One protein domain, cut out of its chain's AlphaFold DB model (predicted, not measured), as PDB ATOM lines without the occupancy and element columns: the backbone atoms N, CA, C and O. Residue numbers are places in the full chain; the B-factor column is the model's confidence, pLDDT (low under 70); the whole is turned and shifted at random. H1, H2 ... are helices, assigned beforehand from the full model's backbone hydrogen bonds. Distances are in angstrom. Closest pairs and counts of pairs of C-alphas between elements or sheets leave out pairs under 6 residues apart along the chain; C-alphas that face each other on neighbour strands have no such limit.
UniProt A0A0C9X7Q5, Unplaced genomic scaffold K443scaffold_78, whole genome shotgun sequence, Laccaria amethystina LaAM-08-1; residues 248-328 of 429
ATOM      1  N   LYS A 248     103.226 191.881 200.364       53.22
ATOM      2  CA  LYS A 248     103.190 193.356 200.548       53.22
ATOM      3  C   LYS A 248     103.994 193.843 201.772       53.22
ATOM      4  O   LYS A 248     103.812 194.974 202.217       53.22
ATOM      5  N   LYS A 249     104.860 192.998 202.341       56.44
ATOM      6  CA  LYS A 249     105.653 193.321 203.525       56.44
ATOM      7  C   LYS A 249     106.912 194.062 203.068       56.44
ATOM      8  O   LYS A 249     107.516 193.643 202.078       56.44
ATOM      9  N   PRO A 250     107.314 195.153 203.739       64.69
ATOM     10  CA  PRO A 250     108.514 195.888 203.360       64.69
ATOM     11  C   PRO A 250     109.729 194.963 203.445       64.69
ATOM     12  O   PRO A 250     109.986 194.391 204.505       64.69
ATOM     13  N   LEU A 251     110.488 194.839 202.351       64.75
ATOM     14  CA  LEU A 251     111.680 193.981 202.255       64.75
ATOM     15  C   LEU A 251     112.648 194.198 203.432       64.75
ATOM     16  O   LEU A 251     113.223 193.251 203.953       64.75
ATOM     17  N   GLN A 252     112.768 195.439 203.902       65.81
ATOM     18  CA  GLN A 252     113.649 195.855 204.994       65.81
ATOM     19  C   GLN A 252     113.234 195.303 206.371       65.81
ATOM     20  O   GLN A 252     114.044 195.251 207.296       65.81
ATOM     21  N   THR A 253     111.971 194.905 206.518       68.19
ATOM     22  CA  THR A 253     111.378 194.447 207.787       68.19
ATOM     23  C   THR A 253     110.904 193.000 207.741       68.19
ATOM     24  O   THR A 253     110.579 192.430 208.778       68.19
ATOM     25  N   THR A 254     110.854 192.397 206.553       72.88
ATOM     26  CA  THR A 254     110.387 191.023 206.385       72.88
ATOM     27  C   THR A 254     111.395 190.045 206.977       72.88
ATOM     28  O   THR A 254     112.558 190.007 206.570       72.88
ATOM     29  N   LEU A 255     110.918 189.233 207.919       74.56
ATOM     30  CA  LEU A 255     111.659 188.097 208.451       74.56
ATOM     31  C   LEU A 255     111.799 187.018 207.380       74.56
ATOM     32  O   LEU A 255     110.786 186.617 206.818       74.56
ATOM     33  N   VAL A 256     113.025 186.552 207.145       75.62
ATOM     34  CA  VAL A 256     113.444 185.416 206.319       75.62
ATOM     35  C   VAL A 256     113.723 184.223 207.236       75.62
ATOM     36  O   VAL A 256     114.837 184.099 207.741       75.62
ATOM     37  N   PRO A 257     112.740 183.328 207.452       68.12
ATOM     38  CA  PRO A 257     112.871 182.208 208.387       68.12
ATOM     39  C   PRO A 257     113.713 181.050 207.825       68.12
ATOM     40  O   PRO A 257     113.770 179.979 208.417       68.12
ATOM     41  N   TYR A 258     114.340 181.232 206.661       74.75
ATOM     42  CA  TYR A 258     115.032 180.173 205.941       74.75
ATOM     43  C   TYR A 258     116.543 180.321 206.090       74.75
ATOM     44  O   TYR A 258     117.138 181.302 205.630       74.75
ATOM     45  N   SER A 259     117.164 179.329 206.722       70.00
ATOM     46  CA  SER A 259     118.624 179.223 206.858       70.00
ATOM     47  C   SER A 259     119.207 177.979 206.171       70.00
ATOM     48  O   SER A 259     120.424 177.836 206.103       70.00
ATOM     49  N   GLY A 260     118.345 177.118 205.622       74.19
ATOM     50  CA  GLY A 260     118.699 175.940 204.834       74.19
ATOM     51  C   GLY A 260     119.583 174.940 205.567       74.19
ATOM     52  O   GLY A 260     119.275 174.548 206.686       74.19
ATOM     53  N   ALA A 261     120.661 174.524 204.897       72.38
ATOM     54  CA  ALA A 261     121.562 173.452 205.322       72.38
ATOM     55  C   ALA A 261     122.679 173.887 206.292       72.38
ATOM     56  O   ALA A 261     123.507 173.059 206.661       72.38
ATOM     57  N   LEU A 262     122.734 175.165 206.685       78.94
ATOM     58  CA  LEU A 262     123.749 175.647 207.625       78.94
ATOM     59  C   LEU A 262     123.440 175.169 209.048       78.94
ATOM     60  O   LEU A 262     122.315 175.315 209.535       78.94
ATOM     61  N   SER A 263     124.459 174.666 209.743       78.44
ATOM     62  CA  SER A 263     124.361 174.295 211.158       78.44
ATOM     63  C   SER A 263     124.091 175.515 212.052       78.44
ATOM     64  O   SER A 263     124.345 176.662 211.675       78.44
ATOM     65  N   ILE A 264     123.599 175.297 213.279       76.56
ATOM     66  CA  ILE A 264     123.456 176.370 214.289       76.56
ATOM     67  C   ILE A 264     124.786 177.105 214.495       76.56
ATOM     68  O   ILE A 264     124.807 178.332 214.548       76.56
ATOM     69  N   VAL A 265     125.895 176.363 214.566       78.62
ATOM     70  CA  VAL A 265     127.226 176.928 214.816       78.62
ATOM     71  C   VAL A 265     127.651 177.848 213.676       78.62
ATOM     72  O   VAL A 265     128.079 178.972 213.931       78.62
ATOM     73  N   GLU A 266     127.479 177.426 212.423       84.69
ATOM     74  CA  GLU A 266     127.792 178.267 211.260       84.69
ATOM     75  C   GLU A 266     126.897 179.508 211.218       84.69
ATOM     76  O   GLU A 266     127.387 180.620 211.014       84.69
ATOM     77  N   ARG A 267     125.594 179.350 211.488       85.38
ATOM     78  CA  ARG A 267     124.652 180.476 211.569       85.38
ATOM     79  C   ARG A 267     125.081 181.484 212.636       85.38
ATOM     80  O   ARG A 267     125.115 182.680 212.352       85.38
ATOM     81  N   ALA A 268     125.454 181.009 213.824       83.31
ATOM     82  CA  ALA A 268     125.915 181.843 214.929       83.31
ATOM     83  C   ALA A 268     127.247 182.542 214.609       83.31
ATOM     84  O   ALA A 268     127.393 183.733 214.870       83.31
ATOM     85  N   GLN A 269     128.203 181.845 213.987       86.44
ATOM     86  CA  GLN A 269     129.481 182.432 213.570       86.44
ATOM     87  C   GLN A 269     129.292 183.529 212.520       86.44
ATOM     88  O   GLN A 269     129.878 184.606 212.645       86.44
ATOM     89  N   ILE A 270     128.449 183.286 211.513       87.12
ATOM     90  CA  ILE A 270     128.136 184.277 210.479       87.12
ATOM     91  C   ILE A 270     127.404 185.470 211.097       87.12
ATOM     92  O   ILE A 270     127.765 186.610 210.811       87.12
ATOM     93  N   ALA A 271     126.427 185.231 211.979       85.06
ATOM     94  CA  ALA A 271     125.719 186.294 212.687       85.06
ATOM     95  C   ALA A 271     126.676 187.133 213.547       85.06
ATOM     96  O   ALA A 271     126.665 188.356 213.433       85.06
ATOM     97  N   ASN A 272     127.562 186.502 214.324       85.44
ATOM     98  CA  ASN A 272     128.569 187.186 215.140       85.44
ATOM     99  C   ASN A 272     129.550 187.997 214.294       85.44
ATOM    100  O   ASN A 272     129.887 189.131 214.646       85.44
ATOM    101  N   TRP A 273     129.997 187.449 213.161       86.38
ATOM    102  CA  TRP A 273     130.850 188.185 212.235       86.38
ATOM    103  C   TRP A 273     130.114 189.402 211.666       86.38
ATOM    104  O   TRP A 273     130.658 190.507 211.687       86.38
ATOM    105  N   PHE A 274     128.865 189.219 211.234       81.31
ATOM    106  CA  PHE A 274     128.008 190.275 210.696       81.31
ATOM    107  C   PHE A 274     127.767 191.391 211.730       81.31
ATOM    108  O   PHE A 274     127.943 192.569 211.417       81.31
ATOM    109  N   LEU A 275     127.450 191.020 212.975       77.50
ATOM    110  CA  LEU A 275     127.311 191.911 214.135       77.50
ATOM    111  C   LEU A 275     128.596 192.713 214.389       77.50
ATOM    112  O   LEU A 275     128.563 193.929 214.557       77.50
ATOM    113  N   SER A 276     129.747 192.041 214.371       80.75
ATOM    114  CA  SER A 276     131.027 192.663 214.726       80.75
ATOM    115  C   SER A 276     131.577 193.595 213.641       80.75
ATOM    116  O   SER A 276     132.329 194.516 213.959       80.75
ATOM    117  N   HIS A 277     131.230 193.367 212.368       80.81
ATOM    118  CA  HIS A 277     131.883 194.036 211.233       80.81
ATOM    119  C   HIS A 277     130.977 194.969 210.426       80.81
ATOM    120  O   HIS A 277     131.500 195.832 209.722       80.81
ATOM    121  N   ILE A 278     129.649 194.821 210.493       79.12
ATOM    122  CA  ILE A 278     128.729 195.601 209.646       79.12
ATOM    123  C   ILE A 278     127.939 196.632 210.450       79.12
ATOM    124  O   ILE A 278     127.875 197.793 210.050       79.12
ATOM    125  N   SER A 279     127.324 196.248 211.571       68.81
ATOM    126  CA  SER A 279     126.516 197.177 212.366       68.81
ATOM    127  C   SER A 279     126.437 196.755 213.825       68.81
ATOM    128  O   SER A 279     126.123 195.606 214.115       68.81
ATOM    129  N   LYS A 280     126.607 197.722 214.731       67.56
ATOM    130  CA  LYS A 280     126.390 197.535 216.174       67.56
ATOM    131  C   LYS A 280     124.914 197.366 216.559       67.56
ATOM    132  O   LYS A 280     124.656 196.905 217.655       67.56
ATOM    133  N   ASN A 281     123.975 197.697 215.665       69.38
ATOM    134  CA  ASN A 281     122.525 197.570 215.893       69.38
ATOM    135  C   ASN A 281     121.965 196.320 215.195       69.38
ATOM    136  O   ASN A 281     120.923 196.385 214.528       69.38
ATOM    137  N   ALA A 282     122.714 195.214 215.182       61.59
ATOM    138  CA  ALA A 282     122.354 194.064 214.355       61.59
ATOM    139  C   ALA A 282     121.217 193.196 214.897       61.59
ATOM    140  O   ALA A 282     120.686 192.395 214.125       61.59
ATOM    141  N   GLU A 283     120.708 193.472 216.101       64.31
ATOM    142  CA  GLU A 283     119.395 192.976 216.526       64.31
ATOM    143  C   GLU A 283     118.284 193.382 215.542       64.31
ATOM    144  O   GLU A 283     117.363 192.610 215.280       64.31
ATOM    145  N   THR A 284     118.415 194.541 214.882       71.69
ATOM    146  CA  THR A 284     117.456 194.987 213.855       71.69
ATOM    147  C   THR A 284     117.520 194.173 212.559       71.69
ATOM    148  O   THR A 284     116.603 194.264 211.741       71.69
ATOM    149  N   TRP A 285     118.571 193.369 212.367       72.38
ATOM    150  CA  TRP A 285     118.823 192.575 211.163       72.38
ATOM    151  C   TRP A 285     118.696 191.066 211.391       72.38
ATOM    152  O   TRP A 285     118.712 190.309 210.414       72.38
ATOM    153  N   LEU A 286     118.533 190.626 212.645       74.31
ATOM    154  CA  LEU A 286     118.320 189.221 212.978       74.31
ATOM    155  C   LEU A 286     117.093 188.677 212.245       74.31
ATOM    156  O   LEU A 286     116.009 189.259 212.259       74.31
ATOM    157  N   GLY A 287     117.309 187.570 211.535       71.75
ATOM    158  CA  GLY A 287     116.287 186.939 210.712       71.75
ATOM    159  C   GLY A 287     115.815 187.779 209.525       71.75
ATOM    160  O   GLY A 287     114.758 187.475 208.997       71.75
ATOM    161  N   ARG A 288     116.527 188.828 209.085       81.38
ATOM    162  CA  ARG A 288     116.129 189.671 207.934       81.38
ATOM    163  C   ARG A 288     117.029 189.477 206.713       81.38
ATOM    164  O   ARG A 288     118.036 188.773 206.761       81.38
ATOM    165  N   LEU A 289     116.664 190.132 205.605       83.06
ATOM    166  CA  LEU A 289     117.331 190.004 204.303       83.06
ATOM    167  C   LEU A 289     118.863 190.121 204.335       83.06
ATOM    168  O   LEU A 289     119.491 189.309 203.664       83.06
ATOM    169  N   PRO A 290     119.499 191.058 205.063       85.62
ATOM    170  CA  PRO A 290     120.959 191.158 205.026       85.62
ATOM    171  C   PRO A 290     121.666 189.949 205.633       85.62
ATOM    172  O   PRO A 290     122.633 189.456 205.056       85.62
ATOM    173  N   LEU A 291     121.149 189.426 206.748       85.25
ATOM    174  CA  LEU A 291     121.690 188.217 207.358       85.25
ATOM    175  C   LEU A 291     121.401 186.992 206.481       85.25
ATOM    176  O   LEU A 291     122.288 186.176 206.242       85.25
ATOM    177  N   ALA A 292     120.193 186.908 205.914       86.00
ATOM    178  CA  ALA A 292     119.855 185.864 204.952       86.00
ATOM    179  C   ALA A 292     120.771 185.899 203.718       86.00
ATOM    180  O   ALA A 292     121.203 184.848 203.260       86.00
ATOM    181  N   HIS A 293     121.116 187.087 203.219       87.69
ATOM    182  CA  HIS A 293     122.054 187.258 202.117       87.69
ATOM    183  C   HIS A 293     123.467 186.797 202.491       87.69
ATOM    184  O   HIS A 293     124.121 186.136 201.687       87.69
ATOM    185  N   ALA A 294     123.924 187.078 203.715       89.19
ATOM    186  CA  ALA A 294     125.203 186.573 204.209       89.19
ATOM    187  C   ALA A 294     125.239 185.033 204.231       89.19
ATOM    188  O   ALA A 294     126.209 184.440 203.758       89.19
ATOM    189  N   PHE A 295     124.158 184.382 204.679       88.75
ATOM    190  CA  PHE A 295     124.020 182.921 204.604       88.75
ATOM    191  C   PHE A 295     124.072 182.407 203.161       88.75
ATOM    192  O   PHE A 295     124.749 181.414 202.884       88.75
ATOM    193  N   THR A 296     123.419 183.104 202.225       90.12
ATOM    194  CA  THR A 296     123.451 182.749 200.799       90.12
ATOM    195  C   THR A 296     124.865 182.815 200.238       90.12
ATOM    196  O   THR A 296     125.291 181.902 199.540       90.12
ATOM    197  N   LEU A 297     125.604 183.885 200.541       90.31
ATOM    198  CA  LEU A 297     126.976 184.067 200.063       90.31
ATOM    199  C   LEU A 297     127.919 183.013 200.644       90.31
ATOM    200  O   LEU A 297     128.730 182.458 199.907       90.31
ATOM    201  N   TYR A 298     127.781 182.703 201.934       89.88
ATOM    202  CA  TYR A 298     128.551 181.638 202.572       89.88
ATOM    203  C   TYR A 298     128.271 180.279 201.917       89.88
ATOM    204  O   TYR A 298     129.192 179.558 201.540       89.88
ATOM    205  N   THR A 299     126.993 179.969 201.691       87.50
ATOM    206  CA  THR A 299     126.571 178.738 201.009       87.50
ATOM    207  C   THR A 299     127.115 178.684 199.579       87.50
ATOM    208  O   THR A 299     127.644 177.657 199.165       87.50
ATOM    209  N   ALA A 300     127.055 179.795 198.834       89.06
ATOM    210  CA  ALA A 300     127.593 179.901 197.477       89.06
ATOM    211  C   ALA A 300     129.100 179.607 197.431       89.06
ATOM    212  O   ALA A 300     129.570 178.885 196.552       89.06
ATOM    213  N   GLU A 301     129.849 180.134 198.398       88.50
ATOM    214  CA  GLU A 301     131.285 179.895 198.532       88.50
ATOM    215  C   GLU A 301     131.602 178.429 198.859       88.50
ATOM    216  O   GLU A 301     132.599 177.891 198.377       88.50
ATOM    217  N   HIS A 302     130.736 177.767 199.626       83.81
ATOM    218  CA  HIS A 302     130.889 176.360 199.979       83.81
ATOM    219  C   HIS A 302     130.637 175.429 198.779       83.81
ATOM    220  O   HIS A 302     131.421 174.516 198.517       83.81
ATOM    221  N   ILE A 303     129.592 175.705 197.991       82.38
ATOM    222  CA  ILE A 303     129.166 174.836 196.879       82.38
ATOM    223  C   ILE A 303     129.920 175.085 195.565       82.38
ATOM    224  O   ILE A 303     129.907 174.231 194.679       82.38
ATOM    225  N   LYS A 304     130.611 176.226 195.400       82.31
ATOM    226  CA  LYS A 304     131.285 176.573 194.128       82.31
ATOM    227  C   LYS A 304     132.341 175.555 193.682       82.31
ATOM    228  O   LYS A 304     132.674 175.473 192.501       82.31
ATOM    229  N   ASN A 305     132.899 174.804 194.632       75.88
ATOM    230  CA  ASN A 305     133.940 173.814 194.370       75.88
ATOM    231  C   ASN A 305     133.374 172.440 193.986       75.88
ATOM    232  O   ASN A 305     134.149 171.555 193.610       75.88
ATOM    233  N   GLU A 306     132.052 172.253 194.037       78.69
ATOM    234  CA  GLU A 306     131.438 170.989 193.659       78.69
ATOM    235  C   GLU A 306     131.611 170.698 192.159       78.69
ATOM    236  O   GLU A 306     131.392 171.578 191.319       78.69
ATOM    237  N   PRO A 307     131.939 169.447 191.777       72.38
ATOM    238  CA  PRO A 307     132.181 169.082 190.381       72.38
ATOM    239  C   PRO A 307     131.017 169.425 189.444       72.38
ATOM    240  O   PRO A 307     131.244 169.781 188.291       72.38
ATOM    241  N   LYS A 308     129.777 169.341 189.948       70.81
ATOM    242  CA  LYS A 308     128.545 169.613 189.194       70.81
ATOM    243  C   LYS A 308     128.284 171.109 188.982       70.81
ATOM    244  O   LYS A 308     127.602 171.467 188.028       70.81
ATOM    245  N   LEU A 309     128.827 171.969 189.846       68.62
ATOM    246  CA  LEU A 309     128.538 173.407 189.880       68.62
ATOM    247  C   LEU A 309     129.697 174.266 189.352       68.62
ATOM    248  O   LEU A 309     129.488 175.433 189.043       68.62
ATOM    249  N   LYS A 310     130.887 173.685 189.137       68.69
ATOM    250  CA  LYS A 310     132.059 174.362 188.539       68.69
ATOM    251  C   LYS A 310     131.825 174.965 187.149       68.69
ATOM    252  O   LYS A 310     132.604 175.807 186.717       68.69
ATOM    253  N   VAL A 311     130.800 174.503 186.433       77.00
ATOM    254  CA  VAL A 311     130.451 174.982 185.083       77.00
ATOM    255  C   VAL A 311     129.561 176.233 185.138       77.00
ATOM    256  O   VAL A 311     129.421 176.929 184.136       77.00
ATOM    257  N   LEU A 312     128.967 176.533 186.297       78.44
ATOM    258  CA  LEU A 312     128.023 177.633 186.461       78.44
ATOM    259  C   LEU A 312     128.727 178.978 186.657       78.44
ATOM    260  O   LEU A 312     129.804 179.082 187.244       78.44
ATOM    261  N   THR A 313     128.079 180.037 186.182       84.88
ATOM    262  CA  THR A 313     128.501 181.421 186.413       84.88
ATOM    263  C   THR A 313     128.212 181.854 187.855       84.88
ATOM    264  O   THR A 313     127.316 181.326 188.512       84.88
ATOM    265  N   GLN A 314     128.922 182.870 188.360       81.56
ATOM    266  CA  GLN A 314     128.724 183.372 189.730       81.56
ATOM    267  C   GLN A 314     127.251 183.698 190.075       81.56
ATOM    268  O   GLN A 314     126.807 183.325 191.160       81.56
ATOM    269  N   PRO A 315     126.451 184.337 189.193       84.69
ATOM    270  CA  PRO A 315     125.031 184.567 189.464       84.69
ATOM    271  C   PRO A 315     124.209 183.276 189.567       84.69
ATOM    272  O   PRO A 315     123.266 183.207 190.349       84.69
ATOM    273  N   GLU A 316     124.552 182.249 188.787       82.81
ATOM    274  CA  GLU A 316     123.885 180.944 188.829       82.81
ATOM    275  C   GLU A 316     124.216 180.197 190.126       82.81
ATOM    276  O   GLU A 316     123.309 179.650 190.747       82.81
ATOM    277  N   ILE A 317     125.469 180.269 190.593       84.81
ATOM    278  CA  ILE A 317     125.887 179.712 191.891       84.81
ATOM    279  C   ILE A 317     125.149 180.407 193.041       84.81
ATOM    280  O   ILE A 317     124.654 179.739 193.944       84.81
ATOM    281  N   ILE A 318     125.020 181.738 193.004       87.25
ATOM    282  CA  ILE A 318     124.282 182.491 194.032       87.25
ATOM    283  C   ILE A 318     122.792 182.117 194.030       87.25
ATOM    284  O   ILE A 318     122.204 181.943 195.096       87.25
ATOM    285  N   ASN A 319     122.176 181.961 192.853       84.62
ATOM    286  CA  ASN A 319     120.781 181.522 192.753       84.62
ATOM    287  C   ASN A 319     120.584 180.105 193.300       84.62
ATOM    288  O   ASN A 319     119.596 179.842 193.982       84.62
ATOM    289  N   GLU A 320     121.528 179.209 193.029       82.81
ATOM    290  CA  GLU A 320     121.485 177.843 193.541       82.81
ATOM    291  C   GLU A 320     121.704 177.799 195.058       82.81
ATOM    292  O   GLU A 320     120.975 177.112 195.770       82.81
ATOM    293  N   ALA A 321     122.618 178.613 195.587       86.38
ATOM    294  CA  ALA A 321     122.814 178.778 197.022       86.38
ATOM    295  C   ALA A 321     121.558 179.325 197.717       86.38
ATOM    296  O   ALA A 321     121.171 178.833 198.775       86.38
ATOM    297  N   TRP A 322     120.876 180.299 197.103       86.62
ATOM    298  CA  TRP A 322     119.598 180.807 197.606       86.62
ATOM    299  C   TRP A 322     118.526 179.718 197.601       86.62
ATOM    300  O   TRP A 322     117.771 179.575 198.565       86.62
ATOM    301  N   ARG A 323     118.482 178.910 196.535       82.38
ATOM    302  CA  ARG A 323     117.591 177.754 196.454       82.38
ATOM    303  C   ARG A 323     117.869 176.790 197.605       82.38
ATOM    304  O   ARG A 323     116.928 176.457 198.310       82.38
ATOM    305  N   ILE A 324     119.125 176.411 197.847       81.94
ATOM    306  CA  ILE A 324     119.530 175.529 198.956       81.94
ATOM    307  C   ILE A 324     119.154 176.128 200.313       81.94
ATOM    308  O   ILE A 324     118.615 175.419 201.156       81.94
ATOM    309  N   GLN A 325     119.369 177.428 200.522       84.69
ATOM    310  CA  GLN A 325     118.966 178.103 201.755       84.69
ATOM    311  C   GLN A 325     117.449 178.019 201.995       84.69
ATOM    312  O   GLN A 325     116.999 177.871 203.128       84.69
ATOM    313  N   PHE A 326     116.653 178.120 200.931       76.31
ATOM    314  CA  PHE A 326     115.196 178.135 201.029       76.31
ATOM    315  C   PHE A 326     114.575 176.732 201.074       76.31
ATOM    316  O   PHE A 326     113.585 176.511 201.767       76.31
ATOM    317  N   THR A 327     115.109 175.797 200.289       71.44
ATOM    318  CA  THR A 327     114.583 174.431 200.144       71.44
ATOM    319  C   THR A 327     115.265 173.428 201.054       71.44
ATOM    320  O   THR A 327     114.757 172.322 201.207       71.44
ATOM    321  N   GLY A 328     116.429 173.777 201.606       64.62
ATOM    322  CA  GLY A 328     117.083 172.981 202.629       64.62
ATOM    323  C   GLY A 328     116.096 172.790 203.764       64.62
ATOM    324  O   GLY A 328     115.511 173.764 204.236       64.62
TER     325      GLY A 328
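AT A GLANCE: This is residues 248 to 328 of the 429 residues of an uncharacterized protein of Laccaria amethystina LaAM-08-1 (UniProt A0A0C9X7Q5). Three helices are stacked one over the next: H3 is the middle layer, with H1 crossing it on one side and H4 crossing it on the other, and H1 and H4 are apart. The short helix H2 sits at the turn between H1 and H3, and a stretch with no named element, residues 248 to 263, leads in to H1. The printed part has 81 residues with four named helices, in the order H1, H2, H3, H4, and no named strand; the class is all helix. The whole is compact, with a radius of gyration of the C-alphas of 13.2 A, and the C-alphas span 39 by 31 by 19 A.

IN THESE COORDINATES: Residues 248 to 263 come first, with C-alphas 7 to 22 A from the mean of all C-alphas. H1, residues 264 to 277, begins at C-alpha 264 at (123.456, 176.370, 214.289) and is 19.8 A from first to last C-alpha. H2 is residues 282 to 285, 5.0 A long. H3, residues 289 to 303, is the longest helix, 20.6 A, and begins at C-alpha 289 at (117.331, 190.004, 204.303). H4, residues 314 to 327, is 19.7 A long and ends at C-alpha 327 at (114.583, 174.431, 200.144).

HOW THE PARTS SIT: H3 touches both H1 and H4. H3 touches H1 with residues 291 to 295 alone; the closest C-alphas, those of Ala 271 and Leu 291, are 7.0 A apart. H1 and H3 run opposite ways at a steep tilt of 61 degrees. H3 and H4 touch with 15 pairs of C-alphas within 8 A, the closest being those of Ala 300 and Ala 321 at 4.9 A. They run opposite ways at a steep tilt of 69 degrees, only just short of about perpendicular. H2 is close to H1 but not clearly touching it, the closest C-alphas being those of Leu 275 and Ala 282 at 5.4 A. H2 is also close to H3 but not clearly touching it, with the C-alphas of Trp 285 and Leu 291 closest at 6.5 A. H4 is apart from H1 and from H2. In H1, H3 and H4 every O i to N i+4 pair is within hydrogen-bond range; H2 is too short for such a pair, and its one O i to N i+3 pair is within range.

THE WHOLE: The C-alphas farthest apart, those of Asn 281 and Pro 307, are 39.4 A apart. Residues 276 to 281, of which 276 to 277 belong to H1, stand free. The printed part has no cut. The links H1 to H2 and H2 to H3 are tight, and H3 to H4 is a short link of 10 residues. The mean pLDDT of the printed part is 78.3; residues 248 to 253, 257, 279 to 283, 309 to 310 and 328 are under 70.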